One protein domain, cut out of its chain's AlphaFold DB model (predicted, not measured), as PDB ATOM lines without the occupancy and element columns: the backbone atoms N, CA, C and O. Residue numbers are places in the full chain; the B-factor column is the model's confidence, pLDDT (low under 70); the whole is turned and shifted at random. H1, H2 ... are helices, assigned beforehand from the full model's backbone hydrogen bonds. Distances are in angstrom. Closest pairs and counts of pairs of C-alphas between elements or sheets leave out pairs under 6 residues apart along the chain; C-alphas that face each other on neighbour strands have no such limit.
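Overview. This is residues 4 to 103 of the 1125 residues of the protein "Protein kinase" of Candidatus Anammoximicrobium sp (UniProt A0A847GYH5). One helix, H1, forms the core, with four helices packed round it: H5 on one side, H2 and H3 on the other, and the longest helix, H4, crossing it on a third. A last helical hairpin, H6 and H7, lies beyond H1 from H4 and is more loosely joined to the rest. The printed part has 100 residues with seven named helices, H1 to H7 in order along the chain, and no named strand; the class is all helix. The whole is compact, with a radius of gyration of the C-alphas of 12.6 A, and its rounded outline spans 33 by 31 by 25 A.

Along the chain. H1, residues 4 to 15, begins at C-alpha 4 at (3.214, -41.804, 124.483) and is 16.2 A long from first to last C-alpha. H2, residues 21 to 33, measures 18.5 A, and H3, residues 39 to 45, follows. H4, residues 51 to 67, runs 24.6 A from C-alpha 51 at (12.290, -27.478, 138.043). H5 holds residues 72 to 79, H6 residues 82 to 89, and H7 residues 94 to 101, ending at C-alpha 101 at (-1.919, -42.765, 112.910).

Arrangement. H1 is the hub, touching four helices. It forms a hairpin with H2, opposite ways at a shallow tilt of 18 degrees; their closest C-alphas, of Gly 10 and Phe 24, are 6.6 A apart. With residues 6 to 10 alone it touches H3 at a steep tilt of 56 degrees, closest at the C-alphas of Asn 6 and Leu 39, 5.6 A. H4 touches H1 with residues 57 to 61 alone, at a steep tilt of 65 degrees, closest at the C-alphas of Ala 13 and Val 57, 6.1 A. H5 runs the same way as H1 at a shallow tilt of 21 degrees, and the closest C-alphas, of Leu 8 and Leu 76, are 5.6 A apart. H6 and H7 form a hairpin at 22 degrees, closest at the C-alphas of His 89 and Glu 97, 6.6 A. H6 only just touches H2, with 3 pairs of C-alphas within 8 A, the closest those of Ala 25 and Val 87 at 6.5 A. H7 is close to H1 but not clearly touching, with the C-alphas of Asp 4 and Thr 99 7.2 A apart. H4 is apart from H6 and H7. Every O i to N i+4 pair is within hydrogen-bond range in H1, H2, H3, H4, H5 and H7, and 2 of 4 are in H6.

Size, cuts and confidence. The two C-alphas farthest apart, those of Glu 52 and Ser 101, are 33.2 A apart. The printed part has no cut, and the six links between the helices are tight. The mean pLDDT of the printed part is 73.9; 36 residues are under 70, among them residues 77 to 103.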
ATOM      1  N   ASP A   4       4.476 -42.545 124.416       76.19
ATOM      2  CA  ASP A   4       3.214 -41.804 124.483       76.19
ATOM      3  C   ASP A   4       3.156 -40.834 125.683       76.19
ATOM      4  O   ASP A   4       2.545 -39.774 125.595       76.19
ATOM      5  N   GLN A   5       3.819 -41.162 126.799       78.88
ATOM      6  CA  GLN A   5       3.880 -40.308 127.993       78.88
ATOM      7  C   GLN A   5       4.868 -39.153 127.821       78.88
ATOM      8  O   GLN A   5       4.580 -38.044 128.258       78.88
ATOM      9  N   ASN A   6       6.005 -39.393 127.159       83.88
ATOM     10  CA  ASN A   6       6.967 -38.333 126.842       83.88
ATOM     11  C   ASN A   6       6.364 -37.301 125.880       83.88
ATOM     12  O   ASN A   6       6.524 -36.098 126.077       83.88
ATOM     13  N   LEU A   7       5.615 -37.768 124.877       79.31
ATOM     14  CA  LEU A   7       4.872 -36.882 123.983       79.31
ATOM     15  C   LEU A   7       3.771 -36.132 124.737       79.31
ATOM     16  O   LEU A   7       3.671 -34.920 124.594       79.31
ATOM     17  N   LEU A   8       2.997 -36.808 125.596       83.50
ATOM     18  CA  LEU A   8       1.968 -36.151 126.409       83.50
ATOM     19  C   LEU A   8       2.554 -35.050 127.298       83.50
ATOM     20  O   LEU A   8       1.957 -33.982 127.404       83.50
ATOM     21  N   PHE A   9       3.730 -35.279 127.884       87.81
ATOM     22  CA  PHE A   9       4.432 -34.268 128.667       87.81
ATOM     23  C   PHE A   9       4.766 -33.032 127.820       87.81
ATOM     24  O   PHE A   9       4.425 -31.916 128.205       87.81
ATOM     25  N   GLY A  10       5.378 -33.219 126.646       83.25
ATOM     26  CA  GLY A  10       5.731 -32.103 125.765       83.25
ATOM     27  C   GLY A  10       4.505 -31.338 125.249       83.25
ATOM     28  O   GLY A  10       4.529 -30.113 125.180       83.25
ATOM     29  N   VAL A  11       3.409 -32.043 124.951       82.56
ATOM     30  CA  VAL A  11       2.145 -31.422 124.524       82.56
ATOM     31  C   VAL A  11       1.520 -30.596 125.653       82.56
ATOM     32  O   VAL A  11       1.019 -29.506 125.402       82.56
ATOM     33  N   LEU A  12       1.567 -31.076 126.899       84.00
ATOM     34  CA  LEU A  12       1.054 -30.331 128.052       84.00
ATOM     35  C   LEU A  12       1.930 -29.124 128.406       84.00
ATOM     36  O   LEU A  12       1.394 -28.093 128.800       84.00
ATOM     37  N   ALA A  13       3.251 -29.223 128.236       85.12
ATOM     38  CA  ALA A  13       4.152 -28.080 128.392       85.12
ATOM     39  C   ALA A  13       3.846 -26.972 127.367       85.12
ATOM     40  O   ALA A  13       3.906 -25.791 127.703       85.12
ATOM     41  N   LEU A  14       3.465 -27.354 126.144       79.44
ATOM     42  CA  LEU A  14       3.006 -26.427 125.112       79.44
ATOM     43  C   LEU A  14       1.600 -25.866 125.402       79.44
ATOM     44  O   LEU A  14       1.374 -24.680 125.196       79.44
ATOM     45  N   GLU A  15       0.662 -26.682 125.905       81.25
ATOM     46  CA  GLU A  15      -0.694 -26.234 126.300       81.25
ATOM     47  C   GLU A  15      -0.641 -25.201 127.438       81.25
ATOM     48  O   GLU A  15      -1.460 -24.287 127.489       81.25
ATOM     49  N   LEU A  16       0.333 -25.336 128.340       81.69
ATOM     50  CA  LEU A  16       0.595 -24.389 129.427       81.69
ATOM     51  C   LEU A  16       1.469 -23.195 129.003       81.69
ATOM     52  O   LEU A  16       1.813 -22.377 129.851       81.69
ATOM     53  N   GLU A  17       1.815 -23.090 127.715       80.81
ATOM     54  CA  GLU A  17       2.630 -22.017 127.125       80.81
ATOM     55  C   GLU A  17       4.044 -21.875 127.722       80.81
ATOM     56  O   GLU A  17       4.683 -20.834 127.584       80.81
ATOM     57  N   TYR A  18       4.579 -22.925 128.357       85.38
ATOM     58  CA  TYR A  18       5.960 -22.915 128.857       85.38
ATOM     59  C   TYR A  18       6.997 -23.095 127.750       85.38
ATOM     60  O   TYR A  18       8.145 -22.684 127.901       85.38
ATOM     61  N   ILE A  19       6.597 -23.711 126.642       79.50
ATOM     62  CA  ILE A  19       7.413 -23.854 125.438       79.50
ATOM     63  C   ILE A  19       6.584 -23.448 124.231       79.50
ATOM     64  O   ILE A  19       5.367 -23.622 124.231       79.50
ATOM     65  N   ASP A  20       7.233 -22.933 123.191       74.94
ATOM     66  CA  ASP A  20       6.566 -22.653 121.923       74.94
ATOM     67  C   ASP A  20       6.577 -23.869 120.977       74.94
ATOM     68  O   ASP A  20       7.237 -24.888 121.205       74.94
ATOM     69  N   ILE A  21       5.825 -23.775 119.879       62.78
ATOM     70  CA  ILE A  21       5.664 -24.889 118.939       62.78
ATOM     71  C   ILE A  21       6.959 -25.248 118.188       62.78
ATOM     72  O   ILE A  21       7.124 -26.393 117.766       62.78
ATOM     73  N   ARG A  22       7.898 -24.302 118.039       63.38
ATOM     74  CA  ARG A  22       9.207 -24.546 117.413       63.38
ATOM     75  C   ARG A  22      10.119 -25.297 118.375       63.38
ATOM     76  O   ARG A  22      10.714 -26.296 117.979       63.38
ATOM     77  N   GLN A  23      10.167 -24.867 119.634       77.06
ATOM     78  CA  GLN A  23      10.873 -25.550 120.719       77.06
ATOM     79  C   GLN A  23      10.321 -26.964 120.927       77.06
ATOM     80  O   GLN A  23      11.088 -27.916 121.075       77.06
ATOM     81  N   PHE A  24       8.999 -27.133 120.847       78.38
ATOM     82  CA  PHE A  24       8.353 -28.441 120.898       78.38
ATOM     83  C   PHE A  24       8.787 -29.353 119.736       78.38
ATOM     84  O   PHE A  24       9.161 -30.505 119.965       78.38
ATOM     85  N   ALA A  25       8.799 -28.853 118.495       65.12
ATOM     86  CA  ALA A  25       9.259 -29.628 117.340       65.12
ATOM     87  C   ALA A  25      10.741 -30.022 117.468       65.12
ATOM     88  O   ALA A  25      11.113 -31.173 117.231       65.12
ATOM     89  N   GLU A  26      11.586 -29.084 117.897       71.06
ATOM     90  CA  GLU A  26      13.024 -29.298 118.046       71.06
ATOM     91  C   GLU A  26      13.352 -30.302 119.161       71.06
ATOM     92  O   GLU A  26      14.175 -31.205 118.952       71.06
ATOM     93  N   VAL A  27      12.696 -30.202 120.326       77.44
ATOM     94  CA  VAL A  27      12.904 -31.176 121.407       77.44
ATOM     95  C   VAL A  27      12.399 -32.554 121.001       77.44
ATOM     96  O   VAL A  27      13.067 -33.539 121.299       77.44
ATOM     97  N   CYS A  28      11.287 -32.648 120.261       71.88
ATOM     98  CA  CYS A  28      10.768 -33.926 119.772       71.88
ATOM     99  C   CYS A  28      11.727 -34.589 118.778       71.88
ATOM    100  O   CYS A  28      11.968 -35.789 118.885       71.88
ATOM    101  N   CYS A  29      12.328 -33.825 117.859       68.06
ATOM    102  CA  CYS A  29      13.364 -34.328 116.951       68.06
ATOM    103  C   CYS A  29      14.616 -34.789 117.706       68.06
ATOM    104  O   CYS A  29      15.157 -35.860 117.429       68.06
ATOM    105  N   THR A  30      15.059 -34.001 118.687       74.62
ATOM    106  CA  THR A  30      16.239 -34.328 119.499       74.62
ATOM    107  C   THR A  30      15.995 -35.581 120.343       74.62
ATOM    108  O   THR A  30      16.833 -36.479 120.385       74.62
ATOM    109  N   TRP A  31      14.822 -35.682 120.967       81.94
ATOM    110  CA  TRP A  31      14.401 -36.841 121.747       81.94
ATOM    111  C   TRP A  31      14.207 -38.092 120.878       81.94
ATOM    112  O   TRP A  31      14.627 -39.180 121.264       81.94
ATOM    113  N   ALA A  32      13.646 -37.951 119.671       67.75
ATOM    114  CA  ALA A  32      13.503 -39.054 118.722       67.75
ATOM    115  C   ALA A  32      14.863 -39.646 118.312       67.75
ATOM    116  O   ALA A  32      14.979 -40.864 118.156       67.75
ATOM    117  N   ALA A  33      15.896 -38.804 118.206       67.56
ATOM    118  CA  ALA A  33      17.271 -39.238 117.968       67.56
ATOM    119  C   ALA A  33      17.945 -39.856 119.214       67.56
ATOM    120  O   ALA A  33      18.810 -40.720 119.068       67.56
ATOM    121  N   HIS A  34      17.542 -39.458 120.428       71.62
ATOM    122  CA  HIS A  34      18.164 -39.853 121.700       71.62
ATOM    123  C   HIS A  34      17.129 -40.297 122.751       71.62
ATOM    124  O   HIS A  34      16.925 -39.645 123.772       71.62
ATOM    125  N   LYS A  35      16.496 -41.456 122.521       69.12
ATOM    126  CA  LYS A  35      15.389 -41.983 123.352       69.12
ATOM    127  C   LYS A  35      15.776 -42.436 124.772       69.12
ATOM    128  O   LYS A  35      14.903 -42.882 125.512       69.12
ATOM    129  N   GLU A  36      17.057 -42.375 125.138       73.38
ATOM    130  CA  GLU A  36      17.542 -42.758 126.475       73.38
ATOM    131  C   GLU A  36      17.305 -41.669 127.532       73.38
ATOM    132  O   GLU A  36      17.230 -41.983 128.718       73.38
ATOM    133  N   THR A  37      17.120 -40.414 127.108       77.62
ATOM    134  CA  THR A  37      16.801 -39.273 127.981       77.62
ATOM    135  C   THR A  37      15.304 -38.966 127.916       77.62
ATOM    136  O   THR A  37      14.691 -39.071 126.850       77.62
ATOM    137  N   GLU A  38      14.676 -38.590 129.034       84.25
ATOM    138  CA  GLU A  38      13.259 -38.207 129.011       84.25
ATOM    139  C   GLU A  38      13.079 -36.822 128.382       84.25
ATOM    140  O   GLU A  38      13.919 -35.931 128.525       84.25
ATOM    141  N   LEU A  39      11.960 -36.622 127.683       83.06
ATOM    142  CA  LEU A  39      11.689 -35.360 126.987       83.06
ATOM    143  C   LEU A  39      11.589 -34.190 127.981       83.06
ATOM    144  O   LEU A  39      12.036 -33.087 127.684       83.06
ATOM    145  N   ALA A  40      11.082 -34.456 129.190       86.38
ATOM    146  CA  ALA A  40      11.058 -33.500 130.293       86.38
ATOM    147  C   ALA A  40      12.465 -33.058 130.734       86.38
ATOM    148  O   ALA A  40      12.678 -31.877 130.994       86.38
ATOM    149  N   ASP A  41      13.429 -33.983 130.789       86.31
ATOM    150  CA  ASP A  41      14.814 -33.667 131.160       86.31
ATOM    151  C   ASP A  41      15.496 -32.837 130.070       86.31
ATOM    152  O   ASP A  41      16.153 -31.848 130.381       86.31
ATOM    153  N   LEU A  42      15.257 -33.158 128.794       84.94
ATOM    154  CA  LEU A  42      15.784 -32.385 127.665       84.94
ATOM    155  C   LEU A  42      15.281 -30.933 127.672       84.94
ATOM    156  O   LEU A  42      16.045 -30.016 127.373       84.94
ATOM    157  N   LEU A  43      14.020 -30.703 128.046       86.25
ATOM    158  CA  LEU A  43      13.466 -29.351 128.176       86.25
ATOM    159  C   LEU A  43      14.135 -28.545 129.305       86.25
ATOM    160  O   LEU A  43      14.372 -27.344 129.145       86.25
ATOM    161  N   VAL A  44      14.485 -29.197 130.418       87.81
ATOM    162  CA  VAL A  44      15.187 -28.564 131.549       87.81
ATOM    163  C   VAL A  44      16.667 -28.327 131.233       87.81
ATOM    164  O   VAL A  44      17.198 -27.246 131.508       87.81
ATOM    165  N   GLU A  45      17.343 -29.293 130.605       85.62
ATOM    166  CA  GLU A  45      18.743 -29.168 130.173       85.62
ATOM    167  C   GLU A  45      18.937 -28.007 129.193       85.62
ATOM    168  O   GLU A  45      19.945 -27.305 129.256       85.62
ATOM    169  N   ARG A  46      17.947 -27.758 128.330       83.56
ATOM    170  CA  ARG A  46      17.933 -26.615 127.404       83.56
ATOM    171  C   ARG A  46      17.494 -25.296 128.045       83.56
ATOM    172  O   ARG A  46      17.488 -24.271 127.365       83.56
ATOM    173  N   HIS A  47      17.153 -25.319 129.334       84.12
ATOM    174  CA  HIS A  47      16.664 -24.185 130.125       84.12
ATOM    175  C   HIS A  47      15.391 -23.547 129.548       84.12
ATOM    176  O   HIS A  47      15.172 -22.348 129.701       84.12
ATOM    177  N   TRP A  48      14.561 -24.342 128.867       86.31
ATOM    178  CA  TRP A  48      13.269 -23.886 128.347       86.31
ATOM    179  C   TRP A  48      12.175 -23.968 129.408       86.31
ATOM    180  O   TRP A  48      11.276 -23.138 129.407       86.31
ATOM    181  N   ILE A  49      12.295 -24.907 130.352       88.44
ATOM    182  CA  ILE A  49      11.468 -24.969 131.565       88.44
ATOM    183  C   ILE A  49      12.361 -25.179 132.797       88.44
ATOM    184  O   ILE A  49      13.425 -25.796 132.693       88.44
ATOM    185  N   GLY A  50      11.956 -24.672 133.962       87.12
ATOM    186  CA  GLY A  50      12.642 -24.889 135.235       87.12
ATOM    187  C   GLY A  50      12.117 -26.110 136.002       87.12
ATOM    188  O   GLY A  50      11.250 -26.856 135.540       87.12
ATOM    189  N   ALA A  51      12.674 -26.344 137.196       84.50
ATOM    190  CA  ALA A  51      12.290 -27.478 138.043       84.50
ATOM    191  C   ALA A  51      10.853 -27.351 138.585       84.50
ATOM    192  O   ALA A  51      10.150 -28.355 138.675       84.50
ATOM    193  N   GLU A  52      10.400 -26.131 138.893       85.50
ATOM    194  CA  GLU A  52       9.026 -25.895 139.355       85.50
ATOM    195  C   GLU A  52       8.005 -26.109 138.226       85.50
ATOM    196  O   GLU A  52       6.996 -26.787 138.442       85.50
ATOM    197  N   GLU A  53       8.287 -25.625 137.009       87.31
ATOM    198  CA  GLU A  53       7.420 -25.824 135.841       87.31
ATOM    199  C   GLU A  53       7.351 -27.301 135.440       87.31
ATOM    200  O   GLU A  53       6.274 -27.815 135.131       87.31
ATOM    201  N   ARG A  54       8.474 -28.031 135.516       88.75
ATOM    202  CA  ARG A  54       8.491 -29.484 135.293       88.75
ATOM    203  C   ARG A  54       7.544 -30.204 136.255       88.75
ATOM    204  O   ARG A  54       6.739 -31.030 135.816       88.75
ATOM    205  N   ASP A  55       7.620 -29.892 137.548       88.06
ATOM    206  CA  ASP A  55       6.777 -30.512 138.574       88.06
ATOM    207  C   ASP A  55       5.297 -30.127 138.422       88.06
ATOM    208  O   ASP A  55       4.397 -30.884 138.805       88.06
ATOM    209  N   GLU A  56       5.002 -28.951 137.870       88.94
ATOM    210  CA  GLU A  56       3.639 -28.526 137.554       88.94
ATOM    211  C   GLU A  56       3.052 -29.283 136.355       88.94
ATOM    212  O   GLU A  56       1.956 -29.849 136.475       88.94
ATOM    213  N   VAL A  57       3.798 -29.393 135.249       87.31
ATOM    214  CA  VAL A  57       3.394 -30.186 134.073       87.31
ATOM    215  C   VAL A  57       3.205 -31.653 134.468       87.31
ATOM    216  O   VAL A  57       2.190 -32.261 134.116       87.31
ATOM    217  N   GLN A  58       4.113 -32.211 135.278       90.44
ATOM    218  CA  GLN A  58       4.021 -33.592 135.752       90.44
ATOM    219  C   GLN A  58       2.762 -33.817 136.608       90.44
ATOM    220  O   GLN A  58       1.993 -34.746 136.352       90.44
ATOM    221  N   ARG A  59       2.465 -32.921 137.562       87.19
ATOM    222  CA  ARG A  59       1.237 -32.996 138.382       87.19
ATOM    223  C   ARG A  59      -0.042 -32.825 137.563       87.19
ATOM    224  O   ARG A  59      -1.090 -33.369 137.935       87.19
ATOM    225  N   LEU A  60      -0.011 -32.031 136.492       86.56
ATOM    226  CA  LEU A  60      -1.149 -31.893 135.584       86.56
ATOM    227  C   LEU A  60      -1.360 -33.174 134.778       86.56
ATOM    228  O   LEU A  60      -2.491 -33.664 134.707       86.56
ATOM    229  N   MET A  61      -0.284 -33.733 134.226       84.50
ATOM    230  CA  MET A  61      -0.321 -34.980 133.476       84.50
ATOM    231  C   MET A  61      -0.861 -36.125 134.341       84.50
ATOM    232  O   MET A  61      -1.812 -36.790 133.935       84.50
ATOM    233  N   ASP A  62      -0.364 -36.282 135.571       86.19
ATOM    234  CA  ASP A  62      -0.820 -37.327 136.494       86.19
ATOM    235  C   ASP A  62      -2.308 -37.168 136.854       86.19
ATOM    236  O   ASP A  62      -3.061 -38.146 136.858       86.19
ATOM    237  N   ARG A  63      -2.788 -35.931 137.075       84.50
ATOM    238  CA  ARG A  63      -4.224 -35.655 137.290       84.50
ATOM    239  C   ARG A  63      -5.079 -35.997 136.072       84.50
ATOM    240  O   ARG A  63      -6.167 -36.557 136.244       84.50
ATOM    241  N   LYS A  64      -4.638 -35.634 134.861       79.12
ATOM    242  CA  LYS A  64      -5.380 -35.925 133.623       79.12
ATOM    243  C   LYS A  64      -5.413 -37.438 133.359       79.12
ATOM    244  O   LYS A  64      -6.485 -37.962 133.059       79.12
ATOM    245  N   LEU A  65      -4.309 -38.149 133.603       81.75
ATOM    246  CA  LEU A  65      -4.239 -39.610 133.505       81.75
ATOM    247  C   LEU A  65      -5.141 -40.309 134.534       81.75
ATOM    248  O   LEU A  65      -5.873 -41.227 134.172       81.75
ATOM    249  N   LEU A  66      -5.179 -39.844 135.789       80.19
ATOM    250  CA  LEU A  66      -6.076 -40.377 136.829       80.19
ATOM    251  C   LEU A  66      -7.557 -40.262 136.445       80.19
ATOM    252  O   LEU A  66      -8.318 -41.214 136.624       80.19
ATOM    253  N   ARG A  67      -7.973 -39.129 135.861       77.62
ATOM    254  CA  ARG A  67      -9.353 -38.945 135.368       77.62
ATOM    255  C   ARG A  67      -9.722 -39.915 134.244       77.62
ATOM    256  O   ARG A  67     -10.903 -40.191 134.054       77.62
ATOM    257  N   LYS A  68      -8.730 -40.427 133.518       76.38
ATOM    258  CA  LYS A  68      -8.893 -41.352 132.389       76.38
ATOM    259  C   LYS A  68      -8.443 -42.778 132.728       76.38
ATOM    260  O   LYS A  68      -8.102 -43.539 131.833       76.38
ATOM    261  N   GLN A  69      -8.438 -43.145 134.016       75.75
ATOM    262  CA  GLN A  69      -8.070 -44.486 134.499       75.75
ATOM    263  C   GLN A  69      -6.673 -44.965 134.042       75.75
ATOM    264  O   GLN A  69      -6.429 -46.163 133.939       75.75
ATOM    265  N   GLY A  70      -5.742 -44.041 133.785       67.31
ATOM    266  CA  GLY A  70      -4.370 -44.342 133.364       67.31
ATOM    267  C   GLY A  70      -4.160 -44.488 131.852       67.31
ATOM    268  O   GLY A  70      -3.049 -44.822 131.444       67.31
ATOM    269  N   ASP A  71      -5.170 -44.222 131.013       75.69
ATOM    270  CA  ASP A  71      -5.028 -44.303 129.555       75.69
ATOM    271  C   ASP A  71      -4.346 -43.051 128.964       75.69
ATOM    272  O   ASP A  71      -4.938 -41.975 128.805       75.69
ATOM    273  N   VAL A  72      -3.062 -43.206 128.632       74.88
ATOM    274  CA  VAL A  72      -2.197 -42.141 128.103       74.88
ATOM    275  C   VAL A  72      -2.604 -41.715 126.697       74.88
ATOM    276  O   VAL A  72      -2.554 -40.528 126.381       74.88
ATOM    277  N   ARG A  73      -3.046 -42.651 125.854       69.75
ATOM    278  CA  ARG A  73      -3.326 -42.374 124.437       69.75
ATOM    279  C   ARG A  73      -4.615 -41.600 124.266       69.75
ATOM    280  O   ARG A  73      -4.653 -40.642 123.499       69.75
ATOM    281  N   GLN A  74      -5.636 -41.970 125.035       70.50
ATOM    282  CA  GLN A  74      -6.885 -41.221 125.037       70.50
ATOM    283  C   GLN A  74      -6.668 -39.794 125.556       70.50
ATOM    284  O   GLN A  74      -7.204 -38.840 125.000       70.50
ATOM    285  N   THR A  75      -5.831 -39.635 126.584       73.38
ATOM    286  CA  THR A  75      -5.487 -38.310 127.117       73.38
ATOM    287  C   THR A  75      -4.698 -37.483 126.095       73.38
ATOM    288  O   THR A  75      -4.981 -36.301 125.928       73.38
ATOM    289  N   LEU A  76      -3.761 -38.097 125.364       71.56
ATOM    290  CA  LEU A  76      -3.013 -37.442 124.286       71.56
ATOM    291  C   LEU A  76      -3.936 -36.979 123.150       71.56
ATOM    292  O   LEU A  76      -3.778 -35.866 122.662       71.56
ATOM    293  N   SER A  77      -4.928 -37.790 122.771       68.38
ATOM    294  CA  SER A  77      -5.917 -37.422 121.750       68.38
ATOM    295  C   SER A  77      -6.779 -36.227 122.145       68.38
ATOM    296  O   SER A  77      -7.121 -35.419 121.286       68.38
ATOM    297  N   ASP A  78      -7.159 -36.140 123.422       67.88
ATOM    298  CA  ASP A  78      -8.021 -35.068 123.925       67.88
ATOM    299  C   ASP A  78      -7.273 -33.721 123.975       67.88
ATOM    300  O   ASP A  78      -7.899 -32.668 123.878       67.88
ATOM    301  N   VAL A  79      -5.943 -33.747 124.133       68.06
ATOM    302  CA  VAL A  79      -5.111 -32.540 124.277       68.06
ATOM    303  C   VAL A  79      -4.441 -32.129 122.956       68.06
ATOM    304  O   VAL A  79      -4.255 -30.941 122.700       68.06
ATOM    305  N   ALA A  80      -4.101 -33.075 122.075       63.12
ATOM    306  CA  ALA A  80      -3.434 -32.782 120.807       63.12
ATOM    307  C   ALA A  80      -4.414 -32.227 119.752       63.12
ATOM    308  O   ALA A  80      -5.095 -32.970 119.037       63.12
ATOM    309  N   GLY A  81      -4.454 -30.896 119.620       60.56
ATOM    310  CA  GLY A  81      -5.200 -30.203 118.566       60.56
ATOM    311  C   GLY A  81      -4.691 -30.498 117.136       60.56
ATOM    312  O   GLY A  81      -3.588 -31.023 116.960       60.56
ATOM    313  N   PRO A  82      -5.459 -30.146 116.081       57.50
ATOM    314  CA  PRO A  82      -5.135 -30.473 114.682       57.50
ATOM    315  C   PRO A  82      -3.776 -29.936 114.212       57.50
ATOM    316  O   PRO A  82      -3.038 -30.643 113.536       57.50
ATOM    317  N   GLN A  83      -3.421 -28.719 114.632       51.50
ATOM    318  CA  GLN A  83      -2.166 -28.049 114.261       51.50
ATOM    319  C   GLN A  83      -0.925 -28.778 114.796       51.50
ATOM    320  O   GLN A  83       0.137 -28.744 114.182       51.50
ATOM    321  N   LEU A  84      -1.063 -29.491 115.917       55.69
ATOM    322  CA  LEU A  84       0.041 -30.214 116.536       55.69
ATOM    323  C   LEU A  84       0.366 -31.532 115.826       55.69
ATOM    324  O   LEU A  84       1.516 -31.969 115.834       55.69
ATOM    325  N   ARG A  85      -0.630 -32.153 115.175       58.12
ATOM    326  CA  ARG A  85      -0.428 -33.368 114.367       58.12
ATOM    327  C   ARG A  85       0.470 -33.100 113.160       58.12
ATOM    328  O   ARG A  85       1.337 -33.921 112.872       58.12
ATOM    329  N   ASP A  86       0.307 -31.953 112.508       53.72
ATOM    330  CA  ASP A  86       1.093 -31.598 111.320       53.72
ATOM    331  C   ASP A  86       2.571 -31.349 111.651       53.72
ATOM    332  O   ASP A  86       3.449 -31.825 110.931       53.72
ATOM    333  N   VAL A  87       2.857 -30.700 112.784       51.22
ATOM    334  CA  VAL A  87       4.234 -30.487 113.261       51.22
ATOM    335  C   VAL A  87       4.901 -31.812 113.638       51.22
ATOM    336  O   VAL A  87       6.058 -32.047 113.289       51.22
ATOM    337  N   MET A  88       4.172 -32.728 114.283       54.59
ATOM    338  CA  MET A  88       4.727 -34.027 114.682       54.59
ATOM    339  C   MET A  88       4.913 -35.008 113.512       54.59
ATOM    340  O   MET A  88       5.809 -35.848 113.570       54.59
ATOM    341  N   HIS A  89       4.156 -34.871 112.415       55.19
ATOM    342  CA  HIS A  89       4.403 -35.621 111.174       55.19
ATOM    343  C   HIS A  89       5.743 -35.261 110.506       55.19
ATOM    344  O   HIS A  89       6.277 -36.064 109.743       55.19
ATOM    345  N   GLY A  90       6.315 -34.086 110.801       52.16
ATOM    346  CA  GLY A  90       7.625 -33.661 110.299       52.16
ATOM    347  C   GLY A  90       8.830 -34.292 111.011       52.16
ATOM    348  O   GLY A  90       9.942 -34.203 110.497       52.16
ATOM    349  N   VAL A  91       8.628 -34.945 112.164       56.56
ATOM    350  CA  VAL A  91       9.710 -35.501 113.005       56.56
ATOM    351  C   VAL A  91      10.305 -36.793 112.415       56.56
ATOM    352  O   VAL A  91      11.448 -37.136 112.704       56.56
ATOM    353  N   GLY A  92       9.564 -37.502 111.553       52.44
ATOM    354  CA  GLY A  92      10.067 -38.651 110.781       52.44
ATOM    355  C   GLY A  92      10.403 -39.917 111.588       52.44
ATOM    356  O   GLY A  92      11.058 -40.821 111.060       52.44
ATOM    357  N   ASP A  93       9.977 -40.014 112.855       62.94
ATOM    358  CA  ASP A  93      10.158 -41.206 113.695       62.94
ATOM    359  C   ASP A  93       8.959 -42.162 113.593       62.94
ATOM    360  O   ASP A  93       7.814 -41.812 113.886       62.94
ATOM    361  N   ARG A  94       9.242 -43.422 113.239       56.97
ATOM    362  CA  ARG A  94       8.232 -44.465 112.989       56.97
ATOM    363  C   ARG A  94       7.321 -44.779 114.181       56.97
ATOM    364  O   ARG A  94       6.189 -45.203 113.959       56.97
ATOM    365  N   GLN A  95       7.799 -44.649 115.423       59.38
ATOM    366  CA  GLN A  95       6.978 -44.920 116.612       59.38
ATOM    367  C   GLN A  95       6.050 -43.745 116.921       59.38
ATOM    368  O   GLN A  95       4.894 -43.974 117.268       59.38
ATOM    369  N   VAL A  96       6.523 -42.510 116.729       61.62
ATOM    370  CA  VAL A  96       5.699 -41.297 116.852       61.62
ATOM    371  C   VAL A  96       4.595 -41.302 115.788       61.62
ATOM    372  O   VAL A  96       3.423 -41.119 116.111       61.62
ATOM    373  N   GLU A  97       4.930 -41.632 114.536       59.56
ATOM    374  CA  GLU A  97       3.955 -41.772 113.446       59.56
ATOM    375  C   GLU A  97       2.924 -42.882 113.703       59.56
ATOM    376  O   GLU A  97       1.738 -42.704 113.415       59.56
ATOM    377  N   GLN A  98       3.337 -44.018 114.283       60.66
ATOM    378  CA  GLN A  98       2.411 -45.095 114.649       60.66
ATOM    379  C   GLN A  98       1.409 -44.661 115.721       60.66
ATOM    380  O   GLN A  98       0.216 -44.915 115.545       60.66
ATOM    381  N   THR A  99       1.857 -43.989 116.787       60.91
ATOM    382  CA  THR A  99       0.961 -43.466 117.831       60.91
ATOM    383  C   THR A  99      -0.040 -42.457 117.253       60.91
ATOM    384  O   THR A  99      -1.222 -42.516 117.581       60.91
ATOM    385  N   LEU A 100       0.390 -41.588 116.331       56.47
ATOM    386  CA  LEU A 100      -0.461 -40.555 115.724       56.47
ATOM    387  C   LEU A 100      -1.449 -41.105 114.687       56.47
ATOM    388  O   LEU A 100      -2.574 -40.617 114.595       56.47
ATOM    389  N   SER A 101      -1.066 -42.145 113.939       54.31
ATOM    390  CA  SER A 101      -1.919 -42.765 112.910       54.31
ATOM    391  C   SER A 101      -3.177 -43.454 113.455       54.31
ATOM    392  O   SER A 101      -4.098 -43.743 112.695       54.31
ATOM    393  N   GLN A 102      -3.216 -43.722 114.763       52.09
ATOM    394  CA  GLN A 102      -4.322 -44.401 115.439       52.09
ATOM    395  C   GLN A 102      -5.304 -43.431 116.120       52.09
ATOM    396  O   GLN A 102      -6.302 -43.883 116.676       52.09
ATOM    397  N   LEU A 103      -5.050 -42.117 116.075       51.75
ATOM    398  CA  LEU A 103      -5.944 -41.087 116.612       51.75
ATOM    399  C   LEU A 103      -6.961 -40.664 115.534       51.75
ATOM    400  O   LEU A 103      -6.560 -40.213 114.460       51.75
TER     401      LEU A 103